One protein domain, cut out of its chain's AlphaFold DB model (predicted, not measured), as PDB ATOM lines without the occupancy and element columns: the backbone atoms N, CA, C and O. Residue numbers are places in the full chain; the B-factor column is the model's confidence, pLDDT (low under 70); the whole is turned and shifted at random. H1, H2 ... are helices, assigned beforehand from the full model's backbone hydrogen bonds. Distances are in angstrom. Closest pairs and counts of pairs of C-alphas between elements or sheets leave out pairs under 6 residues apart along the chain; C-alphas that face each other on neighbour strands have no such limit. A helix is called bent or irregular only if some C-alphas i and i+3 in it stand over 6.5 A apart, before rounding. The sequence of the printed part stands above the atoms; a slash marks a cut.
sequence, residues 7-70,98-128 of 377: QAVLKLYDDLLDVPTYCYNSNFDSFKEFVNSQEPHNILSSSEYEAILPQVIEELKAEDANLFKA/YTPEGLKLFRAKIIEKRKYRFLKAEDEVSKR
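Overview. This is residues 7 to 70 and 98 to 128 of the 377 residues of an uncharacterized protein of Soboliphyme baturini (UniProt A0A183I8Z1). One long helix, H5, makes the long axis of an elongated domain, and the helical hairpin of H1 and H2 packs along it as a three-helix bundle, up and down, each helix running against the one before. H4 crosses H5 near residues 101 to 109, and short H3 lies on the chain's path from H2 to H4. The printed part has 95 residues, with five named helices, H1 to H5 in order, and no named strand: the class is all helix. It is only just compact, close to loose, with a radius of gyration of the C-alphas of 14.6 A and spans of 50 by 26 by 21 A.

Along the chain. H1, residues 7 to 17, begins at C-alpha 7 (43.354, 11.214, -40.648) and is 15.3 A long. H2, residues 24 to 37, measures 19.9 A; H3 is residues 40 to 43. H4, residues 46 to 62, 24.9 A, has a kink of 28 degrees near residue 53 and is only just irregular: C-alphas 51 and 54 are 6.7 A apart. H5, residues 100 to 128, 40.4 A, has a kink of 36 degrees near residue 114 and ends at C-alpha 128 (23.584, 24.803, -61.295). H5 is neither bent nor irregular, but only just: C-alphas 113 and 116 are 6.4 A apart.

Arrangement. H5 is the hub, touching four helices. It touches H2, opposite ways at a shallow tilt of 12 degrees; closest are the C-alphas of Val 35 and Arg 107, 6.3 A. With residues 114 to 121 alone it touches H1, the same way at 34 degrees, a shallow tilt only just short of steep; closest are the C-alphas of Leu 17 and Phe 118, 5.4 A. With residues 101 to 109 alone it touches H4, opposite ways at a steep tilt of 65 degrees; closest are the C-alphas of Val 56 and Leu 105, 6.0 A. H3 only just touches H5, with 3 pairs of C-alphas within 8 A, the closest Pro 40 and Phe 106, 6.8 A. H4 is apart from H1 and H2. In H1 and H2 every O i to N i+4 pair is within hydrogen-bond range, in H4 11 of 13 and in H5 21 of 25; H3 is too short for such a pair.

Size, cuts and confidence. The C-alphas farthest apart, Ala 70 and Arg 128, are 51.6 A apart. Residues 71 to 97 are not printed; C-alphas 70 and 98 are 9.6 A apart across the cut. Of the links printed whole, none is long. Residue 70 alone has a pLDDT under 70.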
ATOM      1  N   GLN A   7      44.623  10.806 -41.266       91.44
ATOM      2  CA  GLN A   7      43.354  11.214 -40.648       91.44
ATOM      3  C   GLN A   7      42.989  12.662 -41.008       91.44
ATOM      4  O   GLN A   7      41.842  12.954 -41.341       91.44
ATOM      5  N   ALA A   8      43.968  13.574 -41.001       92.25
ATOM      6  CA  ALA A   8      43.743  14.948 -41.445       92.25
ATOM      7  C   ALA A   8      43.393  15.014 -42.941       92.25
ATOM      8  O   ALA A   8      42.521  15.786 -43.330       92.25
ATOM      9  N   VAL A   9      44.022  14.174 -43.771       93.94
ATOM     10  CA  VAL A   9      43.687  14.066 -45.202       93.94
ATOM     11  C   VAL A   9      42.259  13.557 -45.398       93.94
ATOM     12  O   VAL A   9      41.531  14.113 -46.215       93.94
ATOM     13  N   LEU A  10      41.822  12.557 -44.625       94.12
ATOM     14  CA  LEU A  10      40.444  12.067 -44.680       94.12
ATOM     15  C   LEU A  10      39.441  13.175 -44.337       94.12
ATOM     16  O   LEU A  10      38.443  13.325 -45.035       94.12
ATOM     17  N   LYS A  11      39.739  13.997 -43.323       93.94
ATOM     18  CA  LYS A  11      38.904  15.152 -42.970       93.94
ATOM     19  C   LYS A  11      38.817  16.180 -44.105       93.94
ATOM     20  O   LYS A  11      37.741  16.695 -44.369       93.94
ATOM     21  N   LEU A  12      39.920  16.443 -44.810       95.12
ATOM     22  CA  LEU A  12      39.900  17.326 -45.982       95.12
ATOM     23  C   LEU A  12      39.037  16.762 -47.116       95.12
ATOM     24  O   LEU A  12      38.365  17.529 -47.798       95.12
ATOM     25  N   TYR A  13      39.030  15.440 -47.313       96.06
ATOM     26  CA  TYR A  13      38.098  14.812 -48.250       96.06
ATOM     27  C   TYR A  13      36.648  14.931 -47.784       96.06
ATOM     28  O   TYR A  13      35.786  15.174 -48.621       96.06
ATOM     29  N   ASP A  14      36.373  14.804 -46.484       94.88
ATOM     30  CA  ASP A  14      35.028  15.035 -45.946       94.88
ATOM     31  C   ASP A  14      34.548  16.464 -46.256       94.88
ATOM     32  O   ASP A  14      33.450  16.626 -46.786       94.88
ATOM     33  N   ASP A  15      35.398  17.473 -46.033       94.81
ATOM     34  CA  ASP A  15      35.089  18.871 -46.361       94.81
ATOM     35  C   ASP A  15      34.923  19.076 -47.881       94.81
ATOM     36  O   ASP A  15      34.003  19.756 -48.329       94.81
ATOM     37  N   LEU A  16      35.791  18.471 -48.702       95.50
ATOM     38  CA  LEU A  16      35.755  18.608 -50.163       95.50
ATOM     39  C   LEU A  16      34.508  17.969 -50.786       95.50
ATOM     40  O   LEU A  16      33.943  18.527 -51.725       95.50
ATOM     41  N   LEU A  17      34.085  16.806 -50.283       95.81
ATOM     42  CA  LEU A  17      32.909  16.086 -50.780       95.81
ATOM     43  C   LEU A  17      31.590  16.766 -50.398       95.81
ATOM     44  O   LEU A  17      30.574  16.479 -51.024       95.81
ATOM     45  N   ASP A  18      31.603  17.669 -49.415       93.50
ATOM     46  CA  ASP A  18      30.450  18.504 -49.070       93.50
ATOM     47  C   ASP A  18      30.322  19.745 -49.978       93.50
ATOM     48  O   ASP A  18      29.278  20.404 -49.978       93.50
ATOM     49  N   VAL A  19      31.354  20.081 -50.766       92.00
ATOM     50  CA  VAL A  19      31.361  21.275 -51.625       92.00
ATOM     51  C   VAL A  19      31.013  20.909 -53.077       92.00
ATOM     52  O   VAL A  19      31.746  20.148 -53.718       92.00
ATOM     53  N   PRO A  20      29.951  21.499 -53.663       93.56
ATOM     54  CA  PRO A  20      29.583  21.269 -55.058       93.56
ATOM     55  C   PRO A  20      30.574  21.974 -55.992       93.56
ATOM     56  O   PRO A  20      30.454  23.164 -56.291       93.56
ATOM     57  N   THR A  21      31.594  21.238 -56.425       93.38
ATOM     58  CA  THR A  21      32.652  21.722 -57.321       93.38
ATOM     59  C   THR A  21      32.452  21.204 -58.742       93.38
ATOM     60  O   THR A  21      31.845  20.158 -58.953       93.38
ATOM     61  N   TYR A  22      33.027  21.890 -59.733       92.00
ATOM     62  CA  TYR A  22      33.009  21.419 -61.123       92.00
ATOM     63  C   TYR A  22      33.634  20.017 -61.277       92.00
ATOM     64  O   TYR A  22      33.124  19.182 -62.015       92.00
ATOM     65  N   CYS A  23      34.700  19.727 -60.521       93.81
ATOM     66  CA  CYS A  23      35.412  18.446 -60.552       93.81
ATOM     67  C   CYS A  23      34.918  17.440 -59.493       93.81
ATOM     68  O   CYS A  23      35.696  16.589 -59.064       93.81
ATOM     69  N   TYR A  24      33.658  17.523 -59.043       94.62
ATOM     70  CA  TYR A  24      33.131  16.674 -57.963       94.62
ATOM     71  C   TYR A  24      33.336  15.164 -58.220       94.62
ATOM     72  O   TYR A  24      33.745  14.443 -57.310       94.62
ATOM     73  N   ASN A  25      33.159  14.706 -59.469       94.94
ATOM     74  CA  ASN A  25      33.428  13.322 -59.883       94.94
ATOM     75  C   ASN A  25      34.897  12.929 -59.676       94.94
ATOM     76  O   ASN A  25      35.189  11.963 -58.975       94.94
ATOM     77  N   SER A  26      35.830  13.723 -60.208       96.38
ATOM     78  CA  SER A  26      37.269  13.466 -60.071       96.38
ATOM     79  C   SER A  26      37.743  13.528 -58.615       96.38
ATOM     80  O   SER A  26      38.634  12.775 -58.222       96.38
ATOM     81  N   ASN A  27      37.132  14.387 -57.796       95.62
ATOM     82  CA  ASN A  27      37.413  14.459 -56.362       95.62
ATOM     83  C   ASN A  27      36.978  13.174 -55.644       95.62
ATOM     84  O   ASN A  27      37.711  12.666 -54.796       95.62
ATOM     85  N   PHE A  28      35.818  12.615 -56.004       97.25
ATOM     86  CA  PHE A  28      35.345  11.349 -55.448       97.25
ATOM     87  C   PHE A  28      36.170  10.151 -55.931       97.25
ATOM     88  O   PHE A  28      36.443   9.238 -55.152       97.25
ATOM     89  N   ASP A  29      36.635  10.168 -57.181       97.31
ATOM     90  CA  ASP A  29      37.593   9.182 -57.688       97.31
ATOM     91  C   ASP A  29      38.915   9.234 -56.915       97.31
ATOM     92  O   ASP A  29      39.362   8.208 -56.399       97.31
ATOM     93  N   SER A  30      39.464  10.433 -56.707       96.69
ATOM     94  CA  SER A  30      40.683  10.649 -55.912       96.69
ATOM     95  C   SER A  30      40.514  10.196 -54.456       96.69
ATOM     96  O   SER A  30      41.418   9.601 -53.866       96.69
ATOM     97  N   PHE A  31      39.334  10.415 -53.870       97.19
ATOM     98  CA  PHE A  31      38.991   9.907 -52.543       97.19
ATOM     99  C   PHE A  31      38.980   8.368 -52.498       97.19
ATOM    100  O   PHE A  31      39.556   7.776 -51.582       97.19
ATOM    101  N   LYS A  32      38.375   7.700 -53.492       96.81
ATOM    102  CA  LYS A  32      38.388   6.229 -53.585       96.81
ATOM    103  C   LYS A  32      39.816   5.698 -53.721       96.81
ATOM    104  O   LYS A  32      40.169   4.734 -53.045       96.81
ATOM    105  N   GLU A  33      40.647   6.329 -54.547       96.50
ATOM    106  CA  GLU A  33      42.068   5.980 -54.682       96.50
ATOM    107  C   GLU A  33      42.825   6.148 -53.361       96.50
ATOM    108  O   GLU A  33      43.561   5.248 -52.952       96.50
ATOM    109  N   PHE A  34      42.587   7.247 -52.641       95.56
ATOM    110  CA  PHE A  34      43.159   7.479 -51.318       95.56
ATOM    111  C   PHE A  34      42.789   6.359 -50.336       95.56
ATOM    112  O   PHE A  34      43.687   5.753 -49.747       95.56
ATOM    113  N   VAL A  35      41.504   6.012 -50.223       95.44
ATOM    114  CA  VAL A  35      41.022   4.914 -49.362       95.44
ATOM    115  C   VAL A  35      41.617   3.561 -49.773       95.44
ATOM    116  O   VAL A  35      41.970   2.751 -48.917       95.44
ATOM    117  N   ASN A  36      41.790   3.321 -51.073       93.56
ATOM    118  CA  ASN A  36      42.399   2.094 -51.588       93.56
ATOM    119  C   ASN A  36      43.915   2.017 -51.343       93.56
ATOM    120  O   ASN A  36      44.462   0.918 -51.271       93.56
ATOM    121  N   SER A  37      44.593   3.159 -51.206       91.88
ATOM    122  CA  SER A  37      46.041   3.231 -50.974       91.88
ATOM    123  C   SER A  37      46.449   3.097 -49.504       91.88
ATOM    124  O   SER A  37      47.621   2.852 -49.224       91.88
ATOM    125  N   GLN A  38      45.508   3.272 -48.570       90.25
ATOM    126  CA  GLN A  38      45.787   3.314 -47.136       90.25
ATOM    127  C   GLN A  38      45.153   2.145 -46.373       90.25
ATOM    128  O   GLN A  38      44.190   1.512 -46.813       90.25
ATOM    129  N   GLU A  39      45.714   1.879 -45.197       87.88
ATOM    130  CA  GLU A  39      45.153   0.948 -44.222       87.88
ATOM    131  C   GLU A  39      44.051   1.635 -43.391       87.88
ATOM    132  O   GLU A  39      44.240   2.785 -42.976       87.88
ATOM    133  N   PRO A  40      42.928   0.958 -43.076       88.31
ATOM    134  CA  PRO A  40      41.798   1.571 -42.369       88.31
ATOM    135  C   PRO A  40      42.170   2.243 -41.038       88.31
ATOM    136  O   PRO A  40      41.701   3.343 -40.749       88.31
ATOM    137  N   HIS A  41      43.063   1.635 -40.251       85.38
ATOM    138  CA  HIS A  41      43.500   2.170 -38.953       85.38
ATOM    139  C   HIS A  41      44.355   3.445 -39.055       85.38
ATOM    140  O   HIS A  41      44.496   4.162 -38.067       85.38
ATOM    141  N   ASN A  42      44.922   3.739 -40.231       87.06
ATOM    142  CA  ASN A  42      45.727   4.941 -40.459       87.06
ATOM    143  C   ASN A  42      44.872   6.149 -40.855       87.06
ATOM    144  O   ASN A  42      45.276   7.287 -40.611       87.06
ATOM    145  N   ILE A  43      43.710   5.913 -41.470       90.94
ATOM    146  CA  ILE A  43      42.816   6.971 -41.961       90.94
ATOM    147  C   ILE A  43      41.643   7.243 -41.020       90.94
ATOM    148  O   ILE A  43      41.210   8.388 -40.923       90.94
ATOM    149  N   LEU A  44      41.135   6.230 -40.311       91.38
ATOM    150  CA  LEU A  44      39.982   6.374 -39.424       91.38
ATOM    151  C   LEU A  44      40.392   6.837 -38.025       91.38
ATOM    152  O   LEU A  44      41.456   6.482 -37.515       91.38
ATOM    153  N   SER A  45      39.512   7.604 -37.380       90.31
ATOM    154  CA  SER A  45      39.592   7.840 -35.934       90.31
ATOM    155  C   SER A  45      39.231   6.567 -35.161       90.31
ATOM    156  O   SER A  45      38.507   5.720 -35.686       90.31
ATOM    157  N   SER A  46      39.669   6.441 -33.904       87.75
ATOM    158  CA  SER A  46      39.350   5.268 -33.074       87.75
ATOM    159  C   SER A  46      37.840   5.014 -32.986       87.75
ATOM    160  O   SER A  46      37.389   3.898 -33.208       87.75
ATOM    161  N   SER A  47      37.053   6.075 -32.778       90.75
ATOM    162  CA  SER A  47      35.590   5.986 -32.710       90.75
ATOM    163  C   SER A  47      34.959   5.560 -34.040       90.75
ATOM    164  O   SER A  47      34.038   4.746 -34.051       90.75
ATOM    165  N   GLU A  48      35.444   6.077 -35.174       91.25
ATOM    166  CA  GLU A  48      34.903   5.692 -36.483       91.25
ATOM    167  C   GLU A  48      35.271   4.249 -36.846       91.25
ATOM    168  O   GLU A  48      34.447   3.525 -37.404       91.25
ATOM    169  N   TYR A  49      36.481   3.819 -36.493       90.56
ATOM    170  CA  TYR A  49      36.927   2.446 -36.681       90.56
ATOM    171  C   TYR A  49      36.070   1.462 -35.874       90.56
ATOM    172  O   TYR A  49      35.573   0.485 -36.431       90.56
ATOM    173  N   GLU A  50      35.828   1.752 -34.592       89.69
ATOM    174  CA  GLU A  50      34.977   0.945 -33.708       89.69
ATOM    175  C   GLU A  50      33.516   0.873 -34.176       89.69
ATOM    176  O   GLU A  50      32.849  -0.128 -33.934       89.69
ATOM    177  N   ALA A  51      33.018   1.886 -34.890       90.94
ATOM    178  CA  ALA A  51      31.670   1.868 -35.459       90.94
ATOM    179  C   ALA A  51      31.552   1.002 -36.729       90.94
ATOM    180  O   ALA A  51      30.493   0.428 -36.993       90.94
ATOM    181  N   ILE A  52      32.618   0.923 -37.534       90.94
ATOM    182  CA  ILE A  52      32.642   0.161 -38.796       90.94
ATOM    183  C   ILE A  52      33.012  -1.308 -38.550       90.94
ATOM    184  O   ILE A  52      32.472  -2.196 -39.207       90.94
ATOM    185  N   LEU A  53      33.900  -1.576 -37.590       88.88
ATOM    186  CA  LEU A  53      34.435  -2.909 -37.312       88.88
ATOM    187  C   LEU A  53      33.347  -3.988 -37.095       88.88
ATOM    188  O   LEU A  53      33.465  -5.040 -37.721       88.88
ATOM    189  N   PRO A  54      32.281  -3.772 -36.294       88.75
ATOM    190  CA  PRO A  54      31.234  -4.778 -36.103       88.75
ATOM    191  C   PRO A  54      30.518  -5.152 -37.404       88.75
ATOM    192  O   PRO A  54      30.267  -6.329 -37.637       88.75
ATOM    193  N   GLN A  55      30.256  -4.167 -38.270       89.69
ATOM    194  CA  GLN A  55      29.581  -4.372 -39.556       89.69
ATOM    195  C   GLN A  55      30.451  -5.198 -40.510       89.69
ATOM    196  O   GLN A  55      29.965  -6.105 -41.173       89.69
ATOM    197  N   VAL A  56      31.758  -4.917 -40.539       89.06
ATOM    198  CA  VAL A  56      32.715  -5.689 -41.344       89.06
ATOM    199  C   VAL A  56      32.829  -7.126 -40.830       89.06
ATOM    200  O   VAL A  56      32.875  -8.053 -41.629       89.06
ATOM    201  N   ILE A  57      32.855  -7.334 -39.510       86.19
ATOM    202  CA  ILE A  57      32.907  -8.681 -38.917       86.19
ATOM    203  C   ILE A  57      31.642  -9.481 -39.248       86.19
ATOM    204  O   ILE A  57      31.735 -10.675 -39.513       86.19
ATOM    205  N   GLU A  58      30.469  -8.851 -39.206       88.06
ATOM    206  CA  GLU A  58      29.201  -9.493 -39.557       88.06
ATOM    207  C   GLU A  58      29.184  -9.951 -41.023       88.06
ATOM    208  O   GLU A  58      28.880 -11.112 -41.293       88.06
ATOM    209  N   GLU A  59      29.598  -9.085 -41.953       86.81
ATOM    210  CA  GLU A  59      29.675  -9.418 -43.382       86.81
ATOM    211  C   GLU A  59      30.751 -10.476 -43.680       86.81
ATOM    212  O   GLU A  59      30.506 -11.395 -44.455       86.81
ATOM    213  N   LEU A  60      31.904 -10.437 -43.001       85.44
ATOM    214  CA  LEU A  60      32.948 -11.464 -43.147       85.44
ATOM    215  C   LEU A  60      32.511 -12.845 -42.654       85.44
ATOM    216  O   LEU A  60      32.874 -13.851 -43.259       85.44
ATOM    217  N   LYS A  61      31.727 -12.905 -41.568       82.50
ATOM    218  CA  LYS A  61      31.151 -14.166 -41.076       82.50
ATOM    219  C   LYS A  61      30.178 -14.773 -42.081       82.50
ATOM    220  O   LYS A  61      30.093 -15.991 -42.160       82.50
ATOM    221  N   ALA A  62      29.459 -13.947 -42.840       76.50
ATOM    222  CA  ALA A  62      28.592 -14.424 -43.912       76.50
ATOM    223  C   ALA A  62      29.385 -14.970 -45.117       76.50
ATOM    224  O   ALA A  62      28.857 -15.780 -45.876       76.50
ATOM    225  N   GLU A  63      30.641 -14.547 -45.281       75.00
ATOM    226  CA  GLU A  63      31.551 -14.971 -46.353       75.00
ATOM    227  C   GLU A  63      32.557 -16.063 -45.914       75.00
ATOM    228  O   GLU A  63      33.461 -16.390 -46.684       75.00
ATOM    229  N   ASP A  64      32.432 -16.623 -44.698       75.56
ATOM    230  CA  ASP A  64      33.390 -17.569 -44.085       75.56
ATOM    231  C   ASP A  64      34.862 -17.088 -44.153       75.56
ATOM    232  O   ASP A  64      35.811 -17.872 -44.263       75.56
ATOM    233  N   ALA A  65      35.073 -15.769 -44.083       78.75
ATOM    234  CA  ALA A  65      36.378 -15.137 -44.236       78.75
ATOM    235  C   ALA A  65      36.914 -14.582 -42.906       78.75
ATOM    236  O   ALA A  65      36.189 -14.037 -42.074       78.75
ATOM    237  N   ASN A  66      38.232 -14.676 -42.711       77.69
ATOM    238  CA  ASN A  66      38.906 -14.097 -41.548       77.69
ATOM    239  C   ASN A  66      39.252 -12.624 -41.786       77.69
ATOM    240  O   ASN A  66      39.592 -12.233 -42.898       77.69
ATOM    241  N   LEU A  67      39.232 -11.804 -40.730       78.25
ATOM    242  CA  LEU A  67      39.552 -10.373 -40.829       78.25
ATOM    243  C   LEU A  67      41.061 -10.090 -40.952       78.25
ATOM    244  O   LEU A  67      41.470  -9.128 -41.605       78.25
ATOM    245  N   PHE A  68      41.893 -10.929 -40.336       80.81
ATOM    246  CA  PHE A  68      43.350 -10.787 -40.298       80.81
ATOM    247  C   PHE A  68      44.031 -12.008 -40.917       80.81
ATOM    248  O   PHE A  68      43.479 -13.110 -40.901       80.81
ATOM    249  N   LYS A  69      45.227 -11.817 -41.484       76.38
ATOM    250  CA  LYS A  69      46.012 -12.916 -42.070       76.38
ATOM    251  C   LYS A  69      46.472 -13.900 -40.985       76.38
ATOM    252  O   LYS A  69      46.891 -13.484 -39.910       76.38
ATOM    253  N   ALA A  70      46.426 -15.198 -41.294       61.22
ATOM    254  CA  ALA A  70      46.722 -16.279 -40.347       61.22
ATOM    255  C   ALA A  70      48.211 -16.387 -39.936       61.22
ATOM    256  O   ALA A  70      48.509 -16.877 -38.852       61.22
ATOM    257  N   TYR A  98      45.408  -6.916 -42.387       83.50
ATOM    258  CA  TYR A  98      44.087  -7.389 -42.791       83.50
ATOM    259  C   TYR A  98      44.178  -8.373 -43.965       83.50
ATOM    260  O   TYR A  98      45.124  -8.342 -44.767       83.50
ATOM    261  N   THR A  99      43.178  -9.241 -44.085       86.19
ATOM    262  CA  THR A  99      42.959 -10.039 -45.297       86.19
ATOM    263  C   THR A  99      42.508  -9.150 -46.464       86.19
ATOM    264  O   THR A  99      41.976  -8.057 -46.239       86.19
ATOM    265  N   PRO A 100      42.717  -9.575 -47.724       86.62
ATOM    266  CA  PRO A 100      42.174  -8.873 -48.889       86.62
ATOM    267  C   PRO A 100      40.658  -8.631 -48.797       86.62
ATOM    268  O   PRO A 100      40.186  -7.549 -49.150       86.62
ATOM    269  N   GLU A 101      39.914  -9.603 -48.273       86.81
ATOM    270  CA  GLU A 101      38.464  -9.564 -48.068       86.81
ATOM    271  C   GLU A 101      38.097  -8.536 -46.988       86.81
ATOM    272  O   GLU A 101      37.274  -7.649 -47.222       86.81
ATOM    273  N   GLY A 102      38.793  -8.563 -45.845       85.50
ATOM    274  CA  GLY A 102      38.611  -7.588 -44.770       85.50
ATOM    275  C   GLY A 102      38.907  -6.153 -45.211       85.50
ATOM    276  O   GLY A 102      38.130  -5.242 -44.922       85.50
ATOM    277  N   LEU A 103      39.987  -5.941 -45.977       89.25
ATOM    278  CA  LEU A 103      40.301  -4.635 -46.567       89.25
ATOM    279  C   LEU A 103      39.214  -4.170 -47.529       89.25
ATOM    280  O   LEU A 103      38.833  -3.000 -47.498       89.25
ATOM    281  N   LYS A 104      38.723  -5.067 -48.390       91.06
ATOM    282  CA  LYS A 104      37.670  -4.756 -49.358       91.06
ATOM    283  C   LYS A 104      36.407  -4.267 -48.648       91.06
ATOM    284  O   LYS A 104      35.880  -3.225 -49.037       91.06
ATOM    285  N   LEU A 105      35.965  -4.957 -47.597       91.00
ATOM    286  CA  LEU A 105      34.768  -4.582 -46.841       91.00
ATOM    287  C   LEU A 105      34.962  -3.286 -46.050       91.00
ATOM    288  O   LEU A 105      34.124  -2.387 -46.139       91.00
ATOM    289  N   PHE A 106      36.100  -3.113 -45.365       91.44
ATOM    290  CA  PHE A 106      36.418  -1.845 -44.699       91.44
ATOM    291  C   PHE A 106      36.374  -0.668 -45.677       91.44
ATOM    292  O   PHE A 106      35.709   0.334 -45.418       91.44
ATOM    293  N   ARG A 107      37.044  -0.788 -46.827       94.19
ATOM    294  CA  ARG A 107      37.066   0.259 -47.859       94.19
ATOM    295  C   ARG A 107      35.670   0.531 -48.409       94.19
ATOM    296  O   ARG A 107      35.301   1.696 -48.541       94.19
ATOM    297  N   ALA A 108      34.881  -0.513 -48.668       93.88
ATOM    298  CA  ALA A 108      33.504  -0.378 -49.131       93.88
ATOM    299  C   ALA A 108      32.650   0.425 -48.139       93.88
ATOM    300  O   ALA A 108      32.018   1.393 -48.553       93.88
ATOM    301  N   LYS A 109      32.711   0.115 -46.837       93.38
ATOM    302  CA  LYS A 109      31.969   0.849 -45.797       93.38
ATOM    303  C   LYS A 109      32.417   2.303 -45.656       93.38
ATOM    304  O   LYS A 109      31.585   3.199 -45.512       93.38
ATOM    305  N   ILE A 110      33.722   2.563 -45.742       94.19
ATOM    306  CA  ILE A 110      34.270   3.929 -45.703       94.19
ATOM    307  C   ILE A 110      33.757   4.749 -46.893       94.19
ATOM    308  O   ILE A 110      33.344   5.899 -46.711       94.19
ATOM    309  N   ILE A 111      33.764   4.157 -48.092       95.88
ATOM    310  CA  ILE A 111      33.279   4.790 -49.324       95.88
ATOM    311  C   ILE A 111      31.765   4.991 -49.265       95.88
ATOM    312  O   ILE A 111      31.292   6.085 -49.554       95.88
ATOM    313  N   GLU A 112      31.003   3.977 -48.859       94.12
ATOM    314  CA  GLU A 112      29.541   4.016 -48.752       94.12
ATOM    315  C   GLU A 112      29.076   5.145 -47.830       94.12
ATOM    316  O   GLU A 112      28.250   5.969 -48.225       94.12
ATOM    317  N   LYS A 113      29.684   5.264 -46.646       91.94
ATOM    318  CA  LYS A 113      29.364   6.320 -45.676       91.94
ATOM    319  C   LYS A 113      29.537   7.732 -46.251       91.94
ATOM    320  O   LYS A 113      28.798   8.645 -45.887       91.94
ATOM    321  N   ARG A 114      30.509   7.925 -47.149       95.12
ATOM    322  CA  ARG A 114      30.816   9.220 -47.788       95.12
ATOM    323  C   ARG A 114      30.142   9.397 -49.147       95.12
ATOM    324  O   ARG A 114      30.009  10.526 -49.612       95.12
ATOM    325  N   LYS A 115      29.624   8.321 -49.744       94.94
ATOM    326  CA  LYS A 115      28.852   8.352 -50.992       94.94
ATOM    327  C   LYS A 115      27.620   9.244 -50.866       94.94
ATOM    328  O   LYS A 115      27.296   9.947 -51.812       94.94
ATOM    329  N   TYR A 116      26.973   9.274 -49.700       92.31
ATOM    330  CA  TYR A 116      25.846  10.180 -49.456       92.31
ATOM    331  C   TYR A 116      26.242  11.664 -49.629       92.31
ATOM    332  O   TYR A 116      25.489  12.420 -50.239       92.31
ATOM    333  N   ARG A 117      27.431  12.073 -49.149       94.00
ATOM    334  CA  ARG A 117      27.945  13.449 -49.289       94.00
ATOM    335  C   ARG A 117      28.170  13.790 -50.757       94.00
ATOM    336  O   ARG A 117      27.663  14.794 -51.242       94.00
ATOM    337  N   PHE A 118      28.835  12.879 -51.471       94.88
ATOM    338  CA  PHE A 118      29.049  12.978 -52.912       94.88
ATOM    339  C   PHE A 118      27.735  13.130 -53.689       94.88
ATOM    340  O   PHE A 118      27.620  14.043 -54.497       94.88
ATOM    341  N   LEU A 119      26.731  12.285 -53.421       95.62
ATOM    342  CA  LEU A 119      25.435  12.346 -54.107       95.62
ATOM    343  C   LEU A 119      24.691  13.656 -53.819       95.62
ATOM    344  O   LEU A 119      24.059  14.220 -54.707       95.62
ATOM    345  N   LYS A 120      24.794  14.176 -52.590       94.88
ATOM    346  CA  LYS A 120      24.248  15.493 -52.253       94.88
ATOM    347  C   LYS A 120      24.958  16.604 -53.031       94.88
ATOM    348  O   LYS A 120      24.296  17.481 -53.574       94.88
ATOM    349  N   ALA A 121      26.288  16.570 -53.107       94.69
ATOM    350  CA  ALA A 121      27.048  17.540 -53.893       94.69
ATOM    351  C   ALA A 121      26.721  17.442 -55.392       94.69
ATOM    352  O   ALA A 121      26.595  18.471 -56.049       94.69
ATOM    353  N   GLU A 122      26.535  16.233 -55.922       96.50
ATOM    354  CA  GLU A 122      26.130  15.987 -57.309       96.50
ATOM    355  C   GLU A 122      24.769  16.612 -57.642       96.50
ATOM    356  O   GLU A 122      24.643  17.274 -58.675       96.50
ATOM    357  N   ASP A 123      23.769  16.460 -56.769       96.06
ATOM    358  CA  ASP A 123      22.458  17.103 -56.933       96.06
ATOM    359  C   ASP A 123      22.596  18.636 -56.977       96.06
ATOM    360  O   ASP A 123      22.096  19.303 -57.886       96.06
ATOM    361  N   GLU A 124      23.377  19.205 -56.052       95.94
ATOM    362  CA  GLU A 124      23.625  20.648 -55.988       95.94
ATOM    363  C   GLU A 124      24.399  21.192 -57.202       95.94
ATOM    364  O   GLU A 124      24.122  22.312 -57.650       95.94
ATOM    365  N   VAL A 125      25.349  20.419 -57.749       96.56
ATOM    366  CA  VAL A 125      26.048  20.733 -59.009       96.56
ATOM    367  C   VAL A 125      25.076  20.667 -60.181       96.56
ATOM    368  O   VAL A 125      25.044  21.586 -60.997       96.56
ATOM    369  N   SER A 126      24.250  19.624 -60.251       97.06
ATOM    370  CA  SER A 126      23.314  19.394 -61.358       97.06
ATOM    371  C   SER A 126      22.305  20.532 -61.498       97.06
ATOM    372  O   SER A 126      22.081  21.020 -62.606       97.06
ATOM    373  N   LYS A 127      21.778  21.045 -60.377       97.06
ATOM    374  CA  LYS A 127      20.893  22.227 -60.351       97.06
ATOM    375  C   LYS A 127      21.516  23.461 -61.009       97.06
ATOM    376  O   LYS A 127      20.807  24.311 -61.540       97.06
ATOM    377  N   ARG A 128      22.847  23.573 -60.965       97.25
ATOM    378  CA  ARG A 128      23.584  24.803 -61.295       97.25
ATOM    379  C   ARG A 128      24.468  24.692 -62.519       97.25
ATOM    380  O   ARG A 128      24.979  25.708 -62.989       97.25
TER     381      ARG A 128